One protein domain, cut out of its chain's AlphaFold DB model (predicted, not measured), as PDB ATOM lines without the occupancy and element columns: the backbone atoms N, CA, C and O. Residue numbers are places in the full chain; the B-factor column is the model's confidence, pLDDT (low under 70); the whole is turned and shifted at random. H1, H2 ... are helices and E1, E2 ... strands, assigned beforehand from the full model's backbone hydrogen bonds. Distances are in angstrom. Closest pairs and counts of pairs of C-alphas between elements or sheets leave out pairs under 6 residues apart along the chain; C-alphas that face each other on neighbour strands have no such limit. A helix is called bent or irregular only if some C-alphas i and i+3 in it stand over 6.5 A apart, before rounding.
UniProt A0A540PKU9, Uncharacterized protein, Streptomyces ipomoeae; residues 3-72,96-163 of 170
ATOM      1  N   MET A   3     123.191 141.941 113.915       93.31
ATOM      2  CA  MET A   3     121.848 141.381 114.036       93.31
ATOM      3  C   MET A   3     120.999 142.235 114.975       93.31
ATOM      4  O   MET A   3     121.432 142.541 116.084       93.31
ATOM      5  N   VAL A   4     119.774 142.558 114.571       94.31
ATOM      6  CA  VAL A   4     118.751 143.170 115.426       94.31
ATOM      7  C   VAL A   4     117.433 142.445 115.173       94.31
ATOM      8  O   VAL A   4     116.826 142.598 114.119       94.31
ATOM      9  N   GLY A   5     117.018 141.585 116.108       92.88
ATOM     10  CA  GLY A   5     115.887 140.680 115.891       92.88
ATOM     11  C   GLY A   5     116.097 139.752 114.695       92.88
ATOM     12  O   GLY A   5     117.135 139.095 114.598       92.88
ATOM     13  N   LEU A   6     115.118 139.697 113.788       94.25
ATOM     14  CA  LEU A   6     115.214 138.957 112.524       94.25
ATOM     15  C   LEU A   6     116.075 139.664 111.469       94.25
ATOM     16  O   LEU A   6     116.326 139.070 110.424       94.25
ATOM     17  N   PHE A   7     116.513 140.899 111.705       95.62
ATOM     18  CA  PHE A   7     117.177 141.707 110.689       95.62
ATOM     19  C   PHE A   7     118.694 141.590 110.796       95.62
ATOM     20  O   PHE A   7     119.288 141.941 111.817       95.62
ATOM     21  N   CYS A   8     119.323 141.133 109.722       94.94
ATOM     22  CA  CYS A   8     120.747 141.314 109.508       94.94
ATOM     23  C   CYS A   8     120.980 142.645 108.795       94.94
ATOM     24  O   CYS A   8     120.436 142.879 107.716       94.94
ATOM     25  N   ILE A   9     121.795 143.508 109.393       96.12
ATOM     26  CA  ILE A   9     122.076 144.852 108.898       96.12
ATOM     27  C   ILE A   9     123.570 144.956 108.580       96.12
ATOM     28  O   ILE A   9     124.431 144.839 109.461       96.12
ATOM     29  N   ALA A  10     123.877 145.153 107.304       94.88
ATOM     30  CA  ALA A  10     125.229 145.306 106.793       94.88
ATOM     31  C   ALA A  10     125.760 146.737 106.996       94.88
ATOM     32  O   ALA A  10     125.020 147.688 107.257       94.88
ATOM     33  N   GLU A  11     127.080 146.889 106.893       95.12
ATOM     34  CA  GLU A  11     127.786 148.162 107.126       95.12
ATOM     35  C   GLU A  11     127.584 149.185 106.005       95.12
ATOM     36  O   GLU A  11     127.754 150.383 106.212       95.12
ATOM     37  N   ASP A  12     127.190 148.740 104.818       94.75
ATOM     38  CA  ASP A  12     126.757 149.601 103.715       94.75
ATOM     39  C   ASP A  12     125.265 149.986 103.816       94.75
ATOM     40  O   ASP A  12     124.777 150.856 103.084       94.75
ATOM     41  N   GLY A  13     124.556 149.418 104.795       95.06
ATOM     42  CA  GLY A  13     123.141 149.638 105.048       95.06
ATOM     43  C   GLY A  13     122.215 148.701 104.279       95.06
ATOM     44  O   GLY A  13     121.016 148.978 104.225       95.06
ATOM     45  N   GLU A  14     122.716 147.617 103.682       96.88
ATOM     46  CA  GLU A  14     121.831 146.545 103.228       96.88
ATOM     47  C   GLU A  14     121.159 145.845 104.418       96.88
ATOM     48  O   GLU A  14     121.771 145.616 105.464       96.88
ATOM     49  N   VAL A  15     119.870 145.533 104.269       97.75
ATOM     50  CA  VAL A  15     119.050 144.923 105.321       97.75
ATOM     51  C   VAL A  15     118.460 143.621 104.801       97.75
ATOM     52  O   VAL A  15     117.833 143.596 103.743       97.75
ATOM     53  N   TYR A  16     118.619 142.547 105.564       96.31
ATOM     54  CA  TYR A  16     118.166 141.205 105.217       96.31
ATOM     55  C   TYR A  16     117.283 140.623 106.317       96.31
ATOM     56  O   TYR A  16     117.525 140.864 107.499       96.31
ATOM     57  N   VAL A  17     116.277 139.832 105.944       94.62
ATOM     58  CA  VAL A  17     115.556 138.970 106.891       94.62
ATOM     59  C   VAL A  17     116.346 137.675 107.041       94.62
ATOM     60  O   VAL A  17     116.629 137.002 106.052       94.62
ATOM     61  N   GLY A  18     116.683 137.312 108.275       90.81
ATOM     62  CA  GLY A  18     117.588 136.202 108.553       90.81
ATOM     63  C   GLY A  18     119.045 136.655 108.606       90.81
ATOM     64  O   GLY A  18     119.347 137.752 109.063       90.81
ATOM     65  N   GLY A  19     119.955 135.784 108.181       87.56
ATOM     66  CA  GLY A  19     121.349 136.120 107.914       87.56
ATOM     67  C   GLY A  19     121.538 136.710 106.516       87.56
ATOM     68  O   GLY A  19     120.699 136.539 105.631       87.56
ATOM     69  N   GLU A  20     122.665 137.389 106.315       87.38
ATOM     70  CA  GLU A  20     123.092 137.832 104.988       87.38
ATOM     71  C   GLU A  20     123.313 136.616 104.068       87.38
ATOM     72  O   GLU A  20     123.980 135.655 104.469       87.38
ATOM     73  N   PRO A  21     122.748 136.610 102.848       85.12
ATOM     74  CA  PRO A  21     122.977 135.526 101.906       85.12
ATOM     75  C   PRO A  21     124.411 135.579 101.361       85.12
ATOM     76  O   PRO A  21     124.798 136.524 100.681       85.12
ATOM     77  N   GLU A  22     125.195 134.526 101.592       82.50
ATOM     78  CA  GLU A  22     126.540 134.404 101.023       82.50
ATOM     79  C   GLU A  22     126.514 133.800  99.607       82.50
ATOM     80  O   GLU A  22     125.959 132.724  99.356       82.50
ATOM     81  N   GLY A  23     127.166 134.469  98.652       82.00
ATOM     82  CA  GLY A  23     127.306 133.979  97.279       82.00
ATOM     83  C   GLY A  23     125.958 133.803  96.568       82.00
ATOM     84  O   GLY A  23     125.277 134.775  96.265       82.00
ATOM     85  N   TYR A  24     125.591 132.556  96.259       77.69
ATOM     86  CA  TYR A  24     124.326 132.215  95.588       77.69
ATOM     87  C   TYR A  24     123.237 131.722  96.553       77.69
ATOM     88  O   TYR A  24     122.221 131.173  96.102       77.69
ATOM     89  N   ALA A  25     123.467 131.867  97.863       85.12
ATOM     90  CA  ALA A  25     122.525 131.463  98.890       85.12
ATOM     91  C   ALA A  25     121.199 132.221  98.771       85.12
ATOM     92  O   ALA A  25     121.120 133.356  98.301       85.12
ATOM     93  N   ARG A  26     120.142 131.534  99.195       90.44
ATOM     94  CA  ARG A  26     118.788 132.061  99.285       90.44
ATOM     95  C   ARG A  26     118.695 133.105 100.399       90.44
ATOM     96  O   ARG A  26     119.241 132.892 101.476       90.44
ATOM     97  N   GLY A  27     118.024 134.223 100.142       92.62
ATOM     98  CA  GLY A  27     117.769 135.240 101.155       92.62
ATOM     99  C   GLY A  27     116.681 136.219 100.744       92.62
ATOM    100  O   GLY A  27     116.224 136.228  99.599       92.62
ATOM    101  N   VAL A  28     116.292 137.063 101.695       96.12
ATOM    102  CA  VAL A  28     115.270 138.091 101.508       96.12
ATOM    103  C   VAL A  28     115.857 139.435 101.906       96.12
ATOM    104  O   VAL A  28     116.237 139.630 103.061       96.12
ATOM    105  N   ARG A  29     115.936 140.361 100.951       97.38
ATOM    106  CA  ARG A  29     116.441 141.720 101.164       97.38
ATOM    107  C   ARG A  29     115.287 142.696 101.337       97.38
ATOM    108  O   ARG A  29     114.324 142.684 100.570       97.38
ATOM    109  N   LEU A  30     115.413 143.565 102.331       98.19
ATOM    110  CA  LEU A  30     114.517 144.687 102.569       98.19
ATOM    111  C   LEU A  30     115.134 145.955 101.993       98.19
ATOM    112  O   LEU A  30     116.307 146.260 102.199       98.19
ATOM    113  N   THR A  31     114.320 146.727 101.287       97.56
ATOM    114  CA  THR A  31     114.697 148.035 100.757       97.56
ATOM    115  C   THR A  31     113.646 149.063 101.149       97.56
ATOM    116  O   THR A  31     112.507 148.722 101.474       97.56
ATOM    117  N   ARG A  32     113.978 150.353 101.026       96.69
ATOM    118  CA  ARG A  32     112.989 151.434 101.184       96.69
ATOM    119  C   ARG A  32     111.772 151.254 100.265       96.69
ATOM    120  O   ARG A  32     110.677 151.677 100.605       96.69
ATOM    121  N   GLY A  33     111.968 150.655  99.089       96.19
ATOM    122  CA  GLY A  33     110.909 150.477  98.096       96.19
ATOM    123  C   GLY A  33     110.102 149.188  98.242       96.19
ATOM    124  O   GLY A  33     109.051 149.093  97.616       96.19
ATOM    125  N   GLY A  34     110.578 148.202  99.005       96.69
ATOM    126  CA  GLY A  34     109.934 146.893  99.081       96.69
ATOM    127  C   GLY A  34     110.868 145.739  99.430       96.69
ATOM    128  O   GLY A  34     112.005 145.950  99.860       96.69
ATOM    129  N   LEU A  35     110.385 144.526  99.176       96.56
ATOM    130  CA  LEU A  35     111.081 143.255  99.381       96.56
ATOM    131  C   LEU A  35     111.681 142.717  98.087       96.56
ATOM    132  O   LEU A  35     111.105 142.871  97.007       96.56
ATOM    133  N   GLU A  36     112.800 142.015  98.215       97.00
ATOM    134  CA  GLU A  36     113.452 141.305  97.121       97.00
ATOM    135  C   GLU A  36     113.859 139.893  97.549       97.00
ATOM    136  O   GLU A  36     114.505 139.705  98.579       97.00
ATOM    137  N   GLY A  37     113.496 138.901  96.737       95.94
ATOM    138  CA  GLY A  37     113.983 137.530  96.879       95.94
ATOM    139  C   GLY A  37     115.321 137.375  96.162       95.94
ATOM    140  O   GLY A  37     115.465 137.818  95.021       95.94
ATOM    141  N   LEU A  38     116.294 136.746  96.818       94.12
ATOM    142  CA  LEU A  38     117.663 136.579  96.329       94.12
ATOM    143  C   LEU A  38     118.076 135.102  96.298       94.12
ATOM    144  O   LEU A  38     117.598 134.292  97.095       94.12
ATOM    145  N   GLY A  39     119.026 134.772  95.422       90.62
ATOM    146  CA  GLY A  39     119.683 133.463  95.368       90.62
ATOM    147  C   GLY A  39     119.148 132.511  94.298       90.62
ATOM    148  O   GLY A  39     118.301 132.844  93.474       90.62
ATOM    149  N   THR A  40     119.688 131.293  94.261       84.62
ATOM    150  CA  THR A  40     119.357 130.337  93.188       84.62
ATOM    151  C   THR A  40     117.961 129.733  93.358       84.62
ATOM    152  O   THR A  40     117.664 129.075  94.360       84.62
ATOM    153  N   GLY A  41     117.130 129.867  92.322       83.56
ATOM    154  CA  GLY A  41     115.800 129.254  92.264       83.56
ATOM    155  C   GLY A  41     114.705 130.034  92.994       83.56
ATOM    156  O   GLY A  41     113.584 129.544  93.048       83.56
ATOM    157  N   GLN A  42     115.009 131.229  93.504       89.88
ATOM    158  CA  GLN A  42     114.016 132.205  93.945       89.88
ATOM    159  C   GLN A  42     114.434 133.606  93.498       89.88
ATOM    160  O   GLN A  42     115.616 133.888  93.324       89.88
ATOM    161  N   GLY A  43     113.468 134.483  93.271       88.50
ATOM    162  CA  GLY A  43     113.733 135.826  92.785       88.50
ATOM    163  C   GLY A  43     112.443 136.601  92.602       88.50
ATOM    164  O   GLY A  43     111.372 136.016  92.458       88.50
ATOM    165  N   GLY A  44     112.552 137.920  92.609       93.56
ATOM    166  CA  GLY A  44     111.407 138.806  92.465       93.56
ATOM    167  C   GLY A  44     111.572 140.053  93.310       93.56
ATOM    168  O   GLY A  44     112.431 140.116  94.190       93.56
ATOM    169  N   ARG A  45     110.757 141.057  93.001       96.50
ATOM    170  CA  ARG A  45     110.701 142.313  93.734       96.50
ATOM    171  C   ARG A  45     109.249 142.710  93.907       96.50
ATOM    172  O   ARG A  45     108.513 142.762  92.925       96.50
ATOM    173  N   TRP A  46     108.880 143.033  95.136       97.31
ATOM    174  CA  TRP A  46     107.531 143.441  95.502       97.31
ATOM    175  C   TRP A  46     107.608 144.790  96.178       97.31
ATOM    176  O   TRP A  46     108.359 144.947  97.142       97.31
ATOM    177  N   SER A  47     106.876 145.773  95.657       97.31
ATOM    178  CA  SER A  47     106.817 147.075  96.310       97.31
ATOM    179  C   SER A  47     106.021 146.967  97.607       97.31
ATOM    180  O   SER A  47     105.094 146.164  97.686       97.31
ATOM    181  N   TRP A  48     106.326 147.793  98.609       97.19
ATOM    182  CA  TRP A  48     105.527 147.808  99.844       97.19
ATOM    183  C   TRP A  48     104.035 148.074  99.583       97.19
ATOM    184  O   TRP A  48     103.198 147.568 100.314       97.19
ATOM    185  N   ALA A  49     103.694 148.792  98.506       94.62
ATOM    186  CA  ALA A  49     102.307 149.048  98.116       94.62
ATOM    187  C   ALA A  49     101.573 147.806  97.565       94.62
ATOM    188  O   ALA A  49     100.345 147.760  97.614       94.62
ATOM    189  N   ASP A  50     102.307 146.817  97.046       95.06
ATOM    190  CA  ASP A  50     101.745 145.579  96.485       95.06
ATOM    191  C   ASP A  50     101.712 144.430  97.507       95.06
ATOM    192  O   ASP A  50     101.027 143.421  97.300       95.06
ATOM    193  N   VAL A  51     102.453 144.575  98.608       97.25
ATOM    194  CA  VAL A  51     102.517 143.606  99.704       97.25
ATOM    195  C   VAL A  51     101.375 143.869 100.681       97.25
ATOM    196  O   VAL A  51     101.155 144.989 101.125       97.25
ATOM    197  N   ARG A  52     100.635 142.816 101.022       96.12
ATOM    198  CA  ARG A  52      99.521 142.846 101.981       96.12
ATOM    199  C   ARG A  52      99.915 142.347 103.360       96.12
ATOM    200  O   ARG A  52      99.365 142.822 104.347       96.12
ATOM    201  N   ALA A  53     100.830 141.385 103.410       95.56
ATOM    202  CA  ALA A  53     101.376 140.831 104.639       95.56
ATOM    203  C   ALA A  53     102.727 140.168 104.358       95.56
ATOM    204  O   ALA A  53     102.998 139.721 103.238       95.56
ATOM    205  N   VAL A  54     103.554 140.081 105.398       96.06
ATOM    206  CA  VAL A  54     104.790 139.298 105.401       96.06
ATOM    207  C   VAL A  54     104.724 138.344 106.582       96.06
ATOM    208  O   VAL A  54     104.749 138.772 107.730       96.06
ATOM    209  N   VAL A  55     104.645 137.042 106.312       92.56
ATOM    210  CA  VAL A  55     104.532 136.014 107.353       92.56
ATOM    211  C   VAL A  55     105.809 135.191 107.391       92.56
ATOM    212  O   VAL A  55     106.228 134.644 106.378       92.56
ATOM    213  N   VAL A  56     106.423 135.066 108.565       91.81
ATOM    214  CA  VAL A  56     107.652 134.282 108.733       91.81
ATOM    215  C   VAL A  56     107.332 132.952 109.417       91.81
ATOM    216  O   VAL A  56     106.799 132.946 110.529       91.81
ATOM    217  N   ARG A  57     107.656 131.824 108.774       85.19
ATOM    218  CA  ARG A  57     107.329 130.461 109.230       85.19
ATOM    219  C   ARG A  57     108.571 129.623 109.495       85.19
ATOM    220  O   ARG A  57     109.645 129.918 108.991       85.19
ATOM    221  N   ASP A  58     108.408 128.594 110.325       78.81
ATOM    222  CA  ASP A  58     109.430 127.579 110.643       78.81
ATOM    223  C   ASP A  58     110.733 128.115 111.258       78.81
ATOM    224  O   ASP A  58     111.750 127.421 111.356       78.81
ATOM    225  N   VAL A  59     110.685 129.339 111.785       77.50
ATOM    226  CA  VAL A  59     111.791 129.931 112.535       77.50
ATOM    227  C   VAL A  59     111.985 129.178 113.844       77.50
ATOM    228  O   VAL A  59     111.065 129.011 114.650       77.50
ATOM    229  N   ARG A  60     113.228 128.773 114.118       69.69
ATOM    230  CA  ARG A  60     113.594 128.239 115.433       69.69
ATOM    231  C   ARG A  60     113.659 129.365 116.462       69.69
ATOM    232  O   ARG A  60     114.672 130.056 116.574       69.69
ATOM    233  N   VAL A  61     112.586 129.503 117.237       67.44
ATOM    234  CA  VAL A  61     112.477 130.475 118.330       67.44
ATOM    235  C   VAL A  61     112.708 129.795 119.684       67.44
ATOM    236  O   VAL A  61     112.077 128.791 120.026       67.44
ATOM    237  N   ARG A  62     113.624 130.341 120.489       65.06
ATOM    238  CA  ARG A  62     113.837 129.946 121.885       65.06
ATOM    239  C   ARG A  62     112.843 130.698 122.766       65.06
ATOM    240  O   ARG A  62     112.874 131.926 122.855       65.06
ATOM    241  N   SER A  63     111.994 129.960 123.477       54.69
ATOM    242  CA  SER A  63     111.123 130.548 124.491       54.69
ATOM    243  C   SER A  63     111.920 130.925 125.744       54.69
ATOM    244  O   SER A  63     112.681 130.121 126.292       54.69
ATOM    245  N   SER A  64     111.702 132.144 126.244       47.38
ATOM    246  CA  SER A  64     112.295 132.676 127.484       47.38
ATOM    247  C   SER A  64     112.058 131.756 128.690       47.38
ATOM    248  O   SER A  64     112.886 131.676 129.592       47.38
ATOM    249  N   ALA A  65     110.954 131.001 128.678       44.84
ATOM    250  CA  ALA A  65     110.592 130.046 129.723       44.84
ATOM    251  C   ALA A  65     111.575 128.866 129.859       44.84
ATOM    252  O   ALA A  65     111.719 128.329 130.955       44.84
ATOM    253  N   ARG A  66     112.290 128.470 128.792       44.47
ATOM    254  CA  ARG A  66     113.328 127.422 128.893       44.47
ATOM    255  C   ARG A  66     114.643 127.939 129.465       44.47
ATOM    256  O   ARG A  66     115.330 127.165 130.120       44.47
ATOM    257  N   LEU A  67     114.961 129.224 129.288       45.75
ATOM    258  CA  LEU A  67     116.199 129.827 129.805       45.75
ATOM    259  C   LEU A  67     116.248 129.851 131.342       45.75
ATOM    260  O   LEU A  67     117.324 129.706 131.913       45.75
ATOM    261  N   LEU A  68     115.095 129.944 132.018       46.91
ATOM    262  CA  LEU A  68     115.021 129.847 133.484       46.91
ATOM    263  C   LEU A  68     115.152 128.407 134.013       46.91
ATOM    264  O   LEU A  68     115.415 128.218 135.197       46.91
ATOM    265  N   ALA A  69     115.002 127.392 133.156       44.66
ATOM    266  CA  ALA A  69     115.099 125.982 133.541       44.66
ATOM    267  C   ALA A  69     116.439 125.323 133.154       44.66
ATOM    268  O   ALA A  69     116.695 124.188 133.553       44.66
ATOM    269  N   SER A  70     117.297 125.987 132.368       44.12
ATOM    270  CA  SER A  70     118.365 125.312 131.615       44.12
ATOM    271  C   SER A  70     119.795 125.726 131.961       44.12
ATOM    272  O   SER A  70     120.668 125.624 131.103       44.12
ATOM    273  N   THR A  71     120.105 126.117 133.199       46.97
ATOM    274  CA  THR A  71     121.518 126.333 133.583       46.97
ATOM    275  C   THR A  71     122.324 125.022 133.675       46.97
ATOM    276  O   THR A  71     123.540 125.069 133.818       46.97
ATOM    277  N   ALA A  72     121.688 123.846 133.558       47.47
ATOM    278  CA  ALA A  72     122.356 122.543 133.700       47.47
ATOM    279  C   ALA A  72     122.239 121.583 132.492       47.47
ATOM    280  O   ALA A  72     122.855 120.522 132.520       47.47
ATOM    281  N   THR A  96     100.427 138.951  98.372       94.94
ATOM    282  CA  THR A  96     100.117 140.003  97.393       94.94
ATOM    283  C   THR A  96      98.675 139.874  96.900       94.94
ATOM    284  O   THR A  96      97.928 138.981  97.312       94.94
ATOM    285  N   ALA A  97      98.250 140.764  96.001       92.81
ATOM    286  CA  ALA A  97      96.959 140.623  95.330       92.81
ATOM    287  C   ALA A  97      96.844 139.355  94.471       92.81
ATOM    288  O   ALA A  97      95.747 138.805  94.365       92.81
ATOM    289  N   ASP A  98      97.964 138.887  93.923       91.44
ATOM    290  CA  ASP A  98      98.022 137.762  92.985       91.44
ATOM    291  C   ASP A  98      98.208 136.409  93.689       91.44
ATOM    292  O   ASP A  98      98.094 135.354  93.064       91.44
ATOM    293  N   GLY A  99      98.464 136.431  94.999       93.19
ATOM    294  CA  GLY A  99      98.655 135.251  95.833       93.19
ATOM    295  C   GLY A  99      99.842 135.385  96.782       93.19
ATOM    296  O   GLY A  99     100.432 136.459  96.930       93.19
ATOM    297  N   THR A 100     100.175 134.272  97.428       95.00
ATOM    298  CA  THR A 100     101.314 134.160  98.342       95.00
ATOM    299  C   THR A 100     102.536 133.654  97.587       95.00
ATOM    300  O   THR A 100     102.463 132.643  96.889       95.00
ATOM    301  N   VAL A 101     103.657 134.355  97.737       94.56
ATOM    302  CA  VAL A 101     104.971 133.918  97.264       94.56
ATOM    303  C   VAL A 101     105.779 133.433  98.458       94.56
ATOM    304  O   VAL A 101     105.941 134.160  99.434       94.56
ATOM    305  N   GLU A 102     106.299 132.217  98.369       94.50
ATOM    306  CA  GLU A 102     107.154 131.620  99.394       94.50
ATOM    307  C   GLU A 102     108.622 131.869  99.034       94.50
ATOM    308  O   GLU A 102     109.065 131.548  97.927       94.50
ATOM    309  N   LEU A 103     109.365 132.480  99.956       94.38
ATOM    310  CA  LEU A 103     110.797 132.734  99.838       94.38
ATOM    311  C   LEU A 103     111.535 132.028 100.971       94.38
ATOM    312  O   LEU A 103     111.086 132.044 102.113       94.38
ATOM    313  N   ASP A 104     112.701 131.472 100.679       92.19
ATOM    314  CA  ASP A 104     113.576 130.892 101.690       92.19
ATOM    315  C   ASP A 104     114.575 131.924 102.212       92.19
ATOM    316  O   ASP A 104     115.209 132.663 101.445       92.19
ATOM    317  N   ALA A 105     114.783 131.889 103.523       89.38
ATOM    318  CA  ALA A 105     115.845 132.594 104.217       89.38
ATOM    319  C   ALA A 105     116.576 131.647 105.177       89.38
ATOM    320  O   ALA A 105     116.066 130.608 105.599       89.38
ATOM    321  N   TYR A 106     117.802 132.012 105.531       86.06
ATOM    322  CA  TYR A 106     118.622 131.253 106.467       86.06
ATOM    323  C   TYR A 106     118.765 132.013 107.778       86.06
ATOM    324  O   TYR A 106     118.959 133.225 107.781       86.06
ATOM    325  N   ALA A 107     118.683 131.314 108.909       80.94
ATOM    326  CA  ALA A 107     118.956 131.914 110.209       80.94
ATOM    327  C   ALA A 107     120.409 132.398 110.290       80.94
ATOM    328  O   ALA A 107     121.321 131.736 109.800       80.94
ATOM    329  N   ALA A 108     120.646 133.517 110.970       75.44
ATOM    330  CA  ALA A 108     122.007 133.964 111.230       75.44
ATOM    331  C   ALA A 108     122.719 132.982 112.194       75.44
ATOM    332  O   ALA A 108     122.221 132.770 113.309       75.44
ATOM    333  N   PRO A 109     123.893 132.419 111.835       61.44
ATOM    334  CA  PRO A 109     124.612 131.455 112.681       61.44
ATOM    335  C   PRO A 109     124.972 132.020 114.063       61.44
ATOM    336  O   PRO A 109     124.978 131.307 115.065       61.44
ATOM    337  N   ALA A 110     125.219 133.334 114.128       58.59
ATOM    338  CA  ALA A 110     125.738 134.032 115.302       58.59
ATOM    339  C   ALA A 110     124.791 134.078 116.519       58.59
ATOM    340  O   ALA A 110     125.238 134.424 117.611       58.59
ATOM    341  N   LEU A 111     123.500 133.752 116.369       57.41
ATOM    342  CA  LEU A 111     122.516 133.915 117.451       57.41
ATOM    343  C   LEU A 111     122.212 132.628 118.235       57.41
ATOM    344  O   LEU A 111     121.641 132.705 119.320       57.41
ATOM    345  N   GLY A 112     122.559 131.440 117.723       56.62
ATOM    346  CA  GLY A 112     122.148 130.173 118.353       56.62
ATOM    347  C   GLY A 112     120.617 129.992 118.453       56.62
ATOM    348  O   GLY A 112     120.139 129.207 119.279       56.62
ATOM    349  N   GLY A 113     119.855 130.728 117.629       65.00
ATOM    350  CA  GLY A 113     118.387 130.792 117.598       65.00
ATOM    351  C   GLY A 113     117.822 132.143 118.063       65.00
ATOM    352  O   GLY A 113     118.376 132.785 118.952       65.00
ATOM    353  N   TYR A 114     116.699 132.571 117.477       72.69
ATOM    354  CA  TYR A 114     116.038 133.832 117.836       72.69
ATOM    355  C   TYR A 114     115.329 133.720 119.184       72.69
ATOM    356  O   TYR A 114     114.824 132.653 119.538       72.69
ATOM    357  N   VAL A 115     115.251 134.814 119.939       83.44
ATOM    358  CA  VAL A 115     114.454 134.854 121.169       83.44
ATOM    359  C   VAL A 115     113.041 135.349 120.869       83.44
ATOM    360  O   VAL A 115     112.877 136.251 120.056       83.44
ATOM    361  N   GLN A 116     112.032 134.787 121.545       86.19
ATOM    362  CA  GLN A 116     110.616 135.098 121.297       86.19
ATOM    363  C   GLN A 116     110.300 136.599 121.296       86.19
ATOM    364  O   GLN A 116     109.671 137.067 120.361       86.19
ATOM    365  N   SER A 117     110.776 137.360 122.285       89.56
ATOM    366  CA  SER A 117     110.495 138.802 122.361       89.56
ATOM    367  C   SER A 117     111.049 139.583 121.171       89.56
ATOM    368  O   SER A 117     110.394 140.486 120.669       89.56
ATOM    369  N   GLU A 118     112.245 139.232 120.701       91.19
ATOM    370  CA  GLU A 118     112.840 139.864 119.523       91.19
ATOM    371  C   GLU A 118     112.154 139.417 118.232       91.19
ATOM    372  O   GLU A 118     112.030 140.215 117.307       91.19
ATOM    373  N   TYR A 119     111.703 138.160 118.166       91.56
ATOM    374  CA  TYR A 119     110.908 137.653 117.050       91.56
ATOM    375  C   TYR A 119     109.588 138.421 116.939       91.56
ATOM    376  O   TYR A 119     109.330 138.987 115.884       91.56
ATOM    377  N   ASP A 120     108.822 138.523 118.028       93.56
ATOM    378  CA  ASP A 120     107.531 139.223 118.046       93.56
ATOM    379  C   ASP A 120     107.697 140.691 117.616       93.56
ATOM    380  O   ASP A 120     107.031 141.144 116.692       93.56
ATOM    381  N   LEU A 121     108.685 141.397 118.182       96.50
ATOM    382  CA  LEU A 121     109.014 142.774 117.787       96.50
ATOM    383  C   LEU A 121     109.460 142.896 116.319       96.50
ATOM    384  O   LEU A 121     109.233 143.924 115.684       96.50
ATOM    385  N   SER A 122     110.108 141.868 115.768       96.25
ATOM    386  CA  SER A 122     110.501 141.860 114.354       96.25
ATOM    387  C   SER A 122     109.306 141.662 113.428       96.25
ATOM    388  O   SER A 122     109.264 142.285 112.370       96.25
ATOM    389  N   ILE A 123     108.345 140.817 113.816       96.56
ATOM    390  CA  ILE A 123     107.086 140.645 113.081       96.56
ATOM    391  C   ILE A 123     106.281 141.946 113.117       96.56
ATOM    392  O   ILE A 123     105.891 142.435 112.061       96.56
ATOM    393  N   ASP A 124     106.149 142.573 114.287       97.00
ATOM    394  CA  ASP A 124     105.479 143.871 114.420       97.00
ATOM    395  C   ASP A 124     106.124 144.941 113.523       97.00
ATOM    396  O   ASP A 124     105.431 145.746 112.899       97.00
ATOM    397  N   LEU A 125     107.458 144.960 113.429       97.88
ATOM    398  CA  LEU A 125     108.168 145.903 112.567       97.88
ATOM    399  C   LEU A 125     107.964 145.597 111.071       97.88
ATOM    400  O   LEU A 125     107.786 146.529 110.283       97.88
ATOM    401  N   LEU A 126     107.934 144.320 110.671       97.75
ATOM    402  CA  LEU A 126     107.587 143.917 109.301       97.75
ATOM    403  C   LEU A 126     106.174 144.375 108.924       97.75
ATOM    404  O   LEU A 126     105.996 144.975 107.862       97.75
ATOM    405  N   ASP A 127     105.196 144.176 109.808       97.12
ATOM    406  CA  ASP A 127     103.818 144.630 109.599       97.12
ATOM    407  C   ASP A 127     103.742 146.154 109.443       97.12
ATOM    408  O   ASP A 127     103.000 146.665 108.602       97.12
ATOM    409  N   ARG A 128     104.563 146.908 110.186       97.38
ATOM    410  CA  ARG A 128     104.640 148.373 110.054       97.38
ATOM    411  C   ARG A 128     105.321 148.833 108.768       97.38
ATOM    412  O   ARG A 128     104.942 149.882 108.245       97.38
ATOM    413  N   PHE A 129     106.277 148.078 108.224       97.50
ATOM    414  CA  PHE A 129     106.804 148.355 106.881       97.50
ATOM    415  C   PHE A 129     105.727 148.150 105.814       97.50
ATOM    416  O   PHE A 129     105.549 149.015 104.958       97.50
ATOM    417  N   VAL A 130     104.962 147.059 105.908       97.44
ATOM    418  CA  VAL A 130     103.831 146.778 105.010       97.44
ATOM    419  C   VAL A 130     102.752 147.860 105.119       97.44
ATOM    420  O   VAL A 130     102.258 148.350 104.108       97.44
ATOM    421  N   ALA A 131     102.432 148.303 106.335       96.19
ATOM    422  CA  ALA A 131     101.479 149.386 106.569       96.19
ATOM    423  C   ALA A 131     102.003 150.779 106.158       96.19
ATOM    424  O   ALA A 131     101.241 151.747 106.168       96.19
ATOM    425  N   GLY A 132     103.291 150.907 105.819       95.69
ATOM    426  CA  GLY A 132     103.933 152.180 105.492       95.69
ATOM    427  C   GLY A 132     104.100 153.124 106.689       95.69
ATOM    428  O   GLY A 132     104.271 154.327 106.500       95.69
ATOM    429  N   THR A 133     104.032 152.602 107.917       96.00
ATOM    430  CA  THR A 133     104.174 153.373 109.164       96.00
ATOM    431  C   THR A 133     105.580 153.306 109.758       96.00
ATOM    432  O   THR A 133     105.874 154.050 110.687       96.00
ATOM    433  N   ALA A 134     106.448 152.445 109.224       96.81
ATOM    434  CA  ALA A 134     107.878 152.393 109.521       96.81
ATOM    435  C   ALA A 134     108.702 152.457 108.221       96.81
ATOM    436  O   ALA A 134     108.192 152.178 107.135       96.81
ATOM    437  N   ASP A 135     109.985 152.816 108.321       96.19
ATOM    438  CA  ASP A 135     110.877 152.996 107.167       96.19
ATOM    439  C   ASP A 135     112.148 152.147 107.312       96.19
ATOM    440  O   ASP A 135     112.969 152.373 108.203       96.19
ATOM    441  N   VAL A 136     112.349 151.202 106.386       97.94
ATOM    442  CA  VAL A 136     113.564 150.367 106.299       97.94
ATOM    443  C   VAL A 136     114.833 151.227 106.195       97.94
ATOM    444  O   VAL A 136     115.911 150.815 106.620       97.94
ATOM    445  N   GLY A 137     114.721 152.448 105.662       97.62
ATOM    446  CA  GLY A 137     115.813 153.411 105.593       97.62
ATOM    447  C   GLY A 137     116.440 153.740 106.950       97.62
ATOM    448  O   GLY A 137     117.647 153.967 106.992       97.62
ATOM    449  N   VAL A 138     115.664 153.697 108.041       97.69
ATOM    450  CA  VAL A 138     116.164 153.932 109.408       97.69
ATOM    451  C   VAL A 138     117.122 152.816 109.832       97.69
ATOM    452  O   VAL A 138     118.203 153.094 110.345       97.69
ATOM    453  N   LEU A 139     116.786 151.556 109.533       98.12
ATOM    454  CA  LEU A 139     117.656 150.401 109.793       98.12
ATOM    455  C   LEU A 139     118.935 150.494 108.958       98.12
ATOM    456  O   LEU A 139     120.033 150.279 109.466       98.12
ATOM    457  N   ALA A 140     118.795 150.855 107.681       97.88
ATOM    458  CA  ALA A 140     119.923 151.029 106.774       97.88
ATOM    459  C   ALA A 140     120.876 152.145 107.244       97.88
ATOM    460  O   ALA A 140     122.095 152.018 107.138       97.88
ATOM    461  N   GLU A 141     120.336 153.255 107.754       98.00
ATOM    462  CA  GLU A 141     121.124 154.355 108.316       98.00
ATOM    463  C   GLU A 141     121.828 153.954 109.607       98.00
ATOM    464  O   GLU A 141     123.030 154.190 109.742       98.00
ATOM    465  N   TRP A 142     121.116 153.273 110.505       97.88
ATOM    466  CA  TRP A 142     121.713 152.705 111.705       97.88
ATOM    467  C   TRP A 142     122.866 151.754 111.354       97.88
ATOM    468  O   TRP A 142     123.944 151.855 111.937       97.88
ATOM    469  N   GLY A 143     122.685 150.901 110.341       97.06
ATOM    470  CA  GLY A 143     123.705 149.979 109.845       97.06
ATOM    471  C   GLY A 143     125.000 150.668 109.434       97.06
ATOM    472  O   GLY A 143     126.078 150.308 109.908       97.06
ATOM    473  N   ARG A 144     124.887 151.726 108.626       97.75
ATOM    474  CA  ARG A 144     126.039 152.525 108.179       97.75
ATOM    475  C   ARG A 144     126.814 153.165 109.326       97.75
ATOM    476  O   ARG A 144     128.027 153.345 109.221       97.75
ATOM    477  N   THR A 145     126.132 153.507 110.412       97.50
ATOM    478  CA  THR A 145     126.765 154.141 111.572       97.50
ATOM    479  C   THR A 145     127.343 153.114 112.551       97.50
ATOM    480  O   THR A 145     128.461 153.301 113.038       97.50
ATOM    481  N   HIS A 146     126.622 152.019 112.811       96.38
ATOM    482  CA  HIS A 146     126.852 151.152 113.971       96.38
ATOM    483  C   HIS A 146     127.197 149.695 113.639       96.38
ATOM    484  O   HIS A 146     127.820 149.031 114.462       96.38
ATOM    485  N   ALA A 147     126.874 149.160 112.454       93.38
ATOM    486  CA  ALA A 147     126.987 147.713 112.206       93.38
ATOM    487  C   ALA A 147     128.426 147.160 112.261       93.38
ATOM    488  O   ALA A 147     128.616 145.952 112.427       93.38
ATOM    489  N   ARG A 148     129.440 148.027 112.140       94.44
ATOM    490  CA  ARG A 148     130.865 147.687 112.307       94.44
ATOM    491  C   ARG A 148     131.254 147.385 113.757       94.44
ATOM    492  O   ARG A 148     132.288 146.777 114.007       94.44
ATOM    493  N   GLU A 149     130.445 147.838 114.713       93.62
ATOM    494  CA  GLU A 149     130.643 147.618 116.152       93.62
ATOM    495  C   GLU A 149     130.164 146.217 116.574       93.62
ATOM    496  O   GLU A 149     130.463 145.753 117.675       93.62
ATOM    497  N   GLY A 150     129.487 145.510 115.661       91.06
ATOM    498  CA  GLY A 150     128.956 144.170 115.856       91.06
ATOM    499  C   GLY A 150     127.506 144.166 116.331       91.06
ATOM    500  O   GLY A 150     126.821 145.184 116.364       91.06
ATOM    501  N   THR A 151     127.017 142.975 116.670       91.69
ATOM    502  CA  THR A 151     125.642 142.774 117.151       91.69
ATOM    503  C   THR A 151     125.474 143.368 118.560       91.69
ATOM    504  O   THR A 151     126.182 142.916 119.466       91.69
ATOM    505  N   PRO A 152     124.544 144.323 118.779       92.25
ATOM    506  CA  PRO A 152     124.306 144.923 120.093       92.25
ATOM    507  C   PRO A 152     123.828 143.912 121.136       92.25
ATOM    508  O   PRO A 152     123.432 142.779 120.819       92.25
ATOM    509  N   ARG A 153     123.810 144.330 122.407       90.88
ATOM    510  CA  ARG A 153     123.231 143.513 123.484       90.88
ATOM    511  C   ARG A 153     121.725 143.378 123.303       90.88
ATOM    512  O   ARG A 153     121.088 144.208 122.668       90.88
ATOM    513  N   ARG A 154     121.144 142.323 123.873       88.12
ATOM    514  CA  ARG A 154     119.727 141.994 123.671       88.12
ATOM    515  C   ARG A 154     118.798 143.152 124.025       88.12
ATOM    516  O   ARG A 154     117.873 143.430 123.275       88.12
ATOM    517  N   GLU A 155     119.039 143.811 125.150       90.62
ATOM    518  CA  GLU A 155     118.193 144.902 125.628       90.62
ATOM    519  C   GLU A 155     118.208 146.086 124.652       90.62
ATOM    520  O   GLU A 155     117.158 146.647 124.353       90.62
ATOM    521  N   GLU A 156     119.378 146.410 124.093       94.56
ATOM    522  CA  GLU A 156     119.525 147.416 123.034       94.56
ATOM    523  C   GLU A 156     118.826 146.992 121.746       94.56
ATOM    524  O   GLU A 156     118.146 147.805 121.133       94.56
ATOM    525  N   ARG A 157     118.943 145.723 121.341       95.19
ATOM    526  CA  ARG A 157     118.261 145.225 120.138       95.19
ATOM    527  C   ARG A 157     116.745 145.338 120.265       95.19
ATOM    528  O   ARG A 157     116.095 145.824 119.348       95.19
ATOM    529  N   GLU A 158     116.177 144.945 121.402       94.94
ATOM    530  CA  GLU A 158     114.741 145.106 121.646       94.94
ATOM    531  C   GLU A 158     114.322 146.583 121.717       94.94
ATOM    532  O   GLU A 158     113.229 146.927 121.270       94.94
ATOM    533  N   ALA A 159     115.163 147.464 122.271       96.31
ATOM    534  CA  ALA A 159     114.905 148.903 122.283       96.31
ATOM    535  C   ALA A 159     114.887 149.490 120.863       96.31
ATOM    536  O   ALA A 159     113.935 150.183 120.519       96.31
ATOM    537  N   LEU A 160     115.867 149.133 120.027       97.69
ATOM    538  CA  LEU A 160     115.930 149.535 118.618       97.69
ATOM    539  C   LEU A 160     114.696 149.070 117.839       97.69
ATOM    540  O   LEU A 160     114.101 149.858 117.113       97.69
ATOM    541  N   LEU A 161     114.266 147.814 118.018       97.44
ATOM    542  CA  LEU A 161     113.071 147.301 117.340       97.44
ATOM    543  C   LEU A 161     111.818 148.106 117.706       97.44
ATOM    544  O   LEU A 161     111.050 148.462 116.818       97.44
ATOM    545  N   ARG A 162     111.631 148.435 118.993       96.69
ATOM    546  CA  ARG A 162     110.515 149.282 119.448       96.69
ATOM    547  C   ARG A 162     110.624 150.701 118.893       96.69
ATOM    548  O   ARG A 162     109.640 151.238 118.395       96.69
ATOM    549  N   GLU A 163     111.816 151.291 118.933       96.56
ATOM    550  CA  GLU A 163     112.077 152.627 118.394       96.56
ATOM    551  C   GLU A 163     111.722 152.712 116.906       96.56
ATOM    552  O   GLU A 163     110.948 153.581 116.508       96.56
TER     553      GLU A 163
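This is residues 3 to 72 and 96 to 163 of the 170 residues of an uncharacterized protein of Streptomyces ipomoeae (UniProt A0A540PKU9). A twisted sheet of five antiparallel strands, E1 to E5, has the helix H3 across one end of E1, E2 and E3, while the long strand E7 crosses by the other end of E2 and E3. The long helix H2 lies between the strand E6 and the helix H4 and grazes the sheet; a thin arm, residues 66 to 72, sticks out. The printed part has 138 residues, with four named helices and seven named strands in the order E1 E2 E3 E4 E5 E6 H1 E7 H2 H3 H4. The class is mixed, helices and strands; the whole is compact, with a radius of gyration of the C-alphas of 15.0 A, and elongated, spanning 49 by 32 by 32 A.

E1, residues 7 to 9, E2, 15 to 17, E3, 27 to 31, E4, 34 to 38, and E5, 44 to 47, form a meander, each strand the antiparallel neighbour of the one before and a hairpin with it. Within hydrogen-bond range are N 8 and O 16 at 2.9 A, N 30 and O 15 at 2.8 A, N 29 and O 36 at 2.8 A, and N 35 and O 46 at 2.9 A. From edge to edge the strands' lines turn by 97 degrees. E6, residues 51 to 57, and E7, residues 99 to 106, pair with no named strand but are near each other. The closest C-alphas of E3 and E7 are those of Gly 27 and Ala 105, 4.5 A apart. H2, residues 116 to 130, only grazes the sheet; its closest C-alphas with E6 are those of Val 130 and Val 51, 6.3 A apart. H3, residues 136 to 149, is on the sheet at a height of 6.0 A, only just over none of its strands; the closest C-alphas of H3 and E1 are those of Gly 143 and Ile 9, 5.5 A apart. H3 is irregular, with C-alphas 145 and 148 7.7 A apart. H4, residues 154 to 163, touches H2 at a shallow tilt of 24 degrees, the same way; the closest C-alphas are those of Glu 158 and Glu 118, 6.0 A apart. H1, residues 64 to 67, is close to H2 but not clearly touching, at 6.9 A between C-alphas 64 and 116. In H2 and H4 every O i to N i+4 pair is within hydrogen-bond range, in H3 8 of 10; H1 is too short for one.

E1 begins at C-alpha 7 (117.177, 141.707, 110.689). E6 measures 16.9 A, E7 23.0 A, H2 21.2 A, H3 19.9 A and H4 14.1 A from first to last C-alpha. H4 ends at C-alpha 163 (112.077, 152.627, 118.394).

The C-alphas farthest apart are those of Ala 72 and Asp 98, 49.8 A. Residues 73 to 95 are not printed, and C-alphas 72 and 96 are 46.0 A apart across this cut. Of the links printed whole, none is long. Mean pLDDT of the printed part is 88.0; residues 60 to 72 and 109 to 113 are under 70.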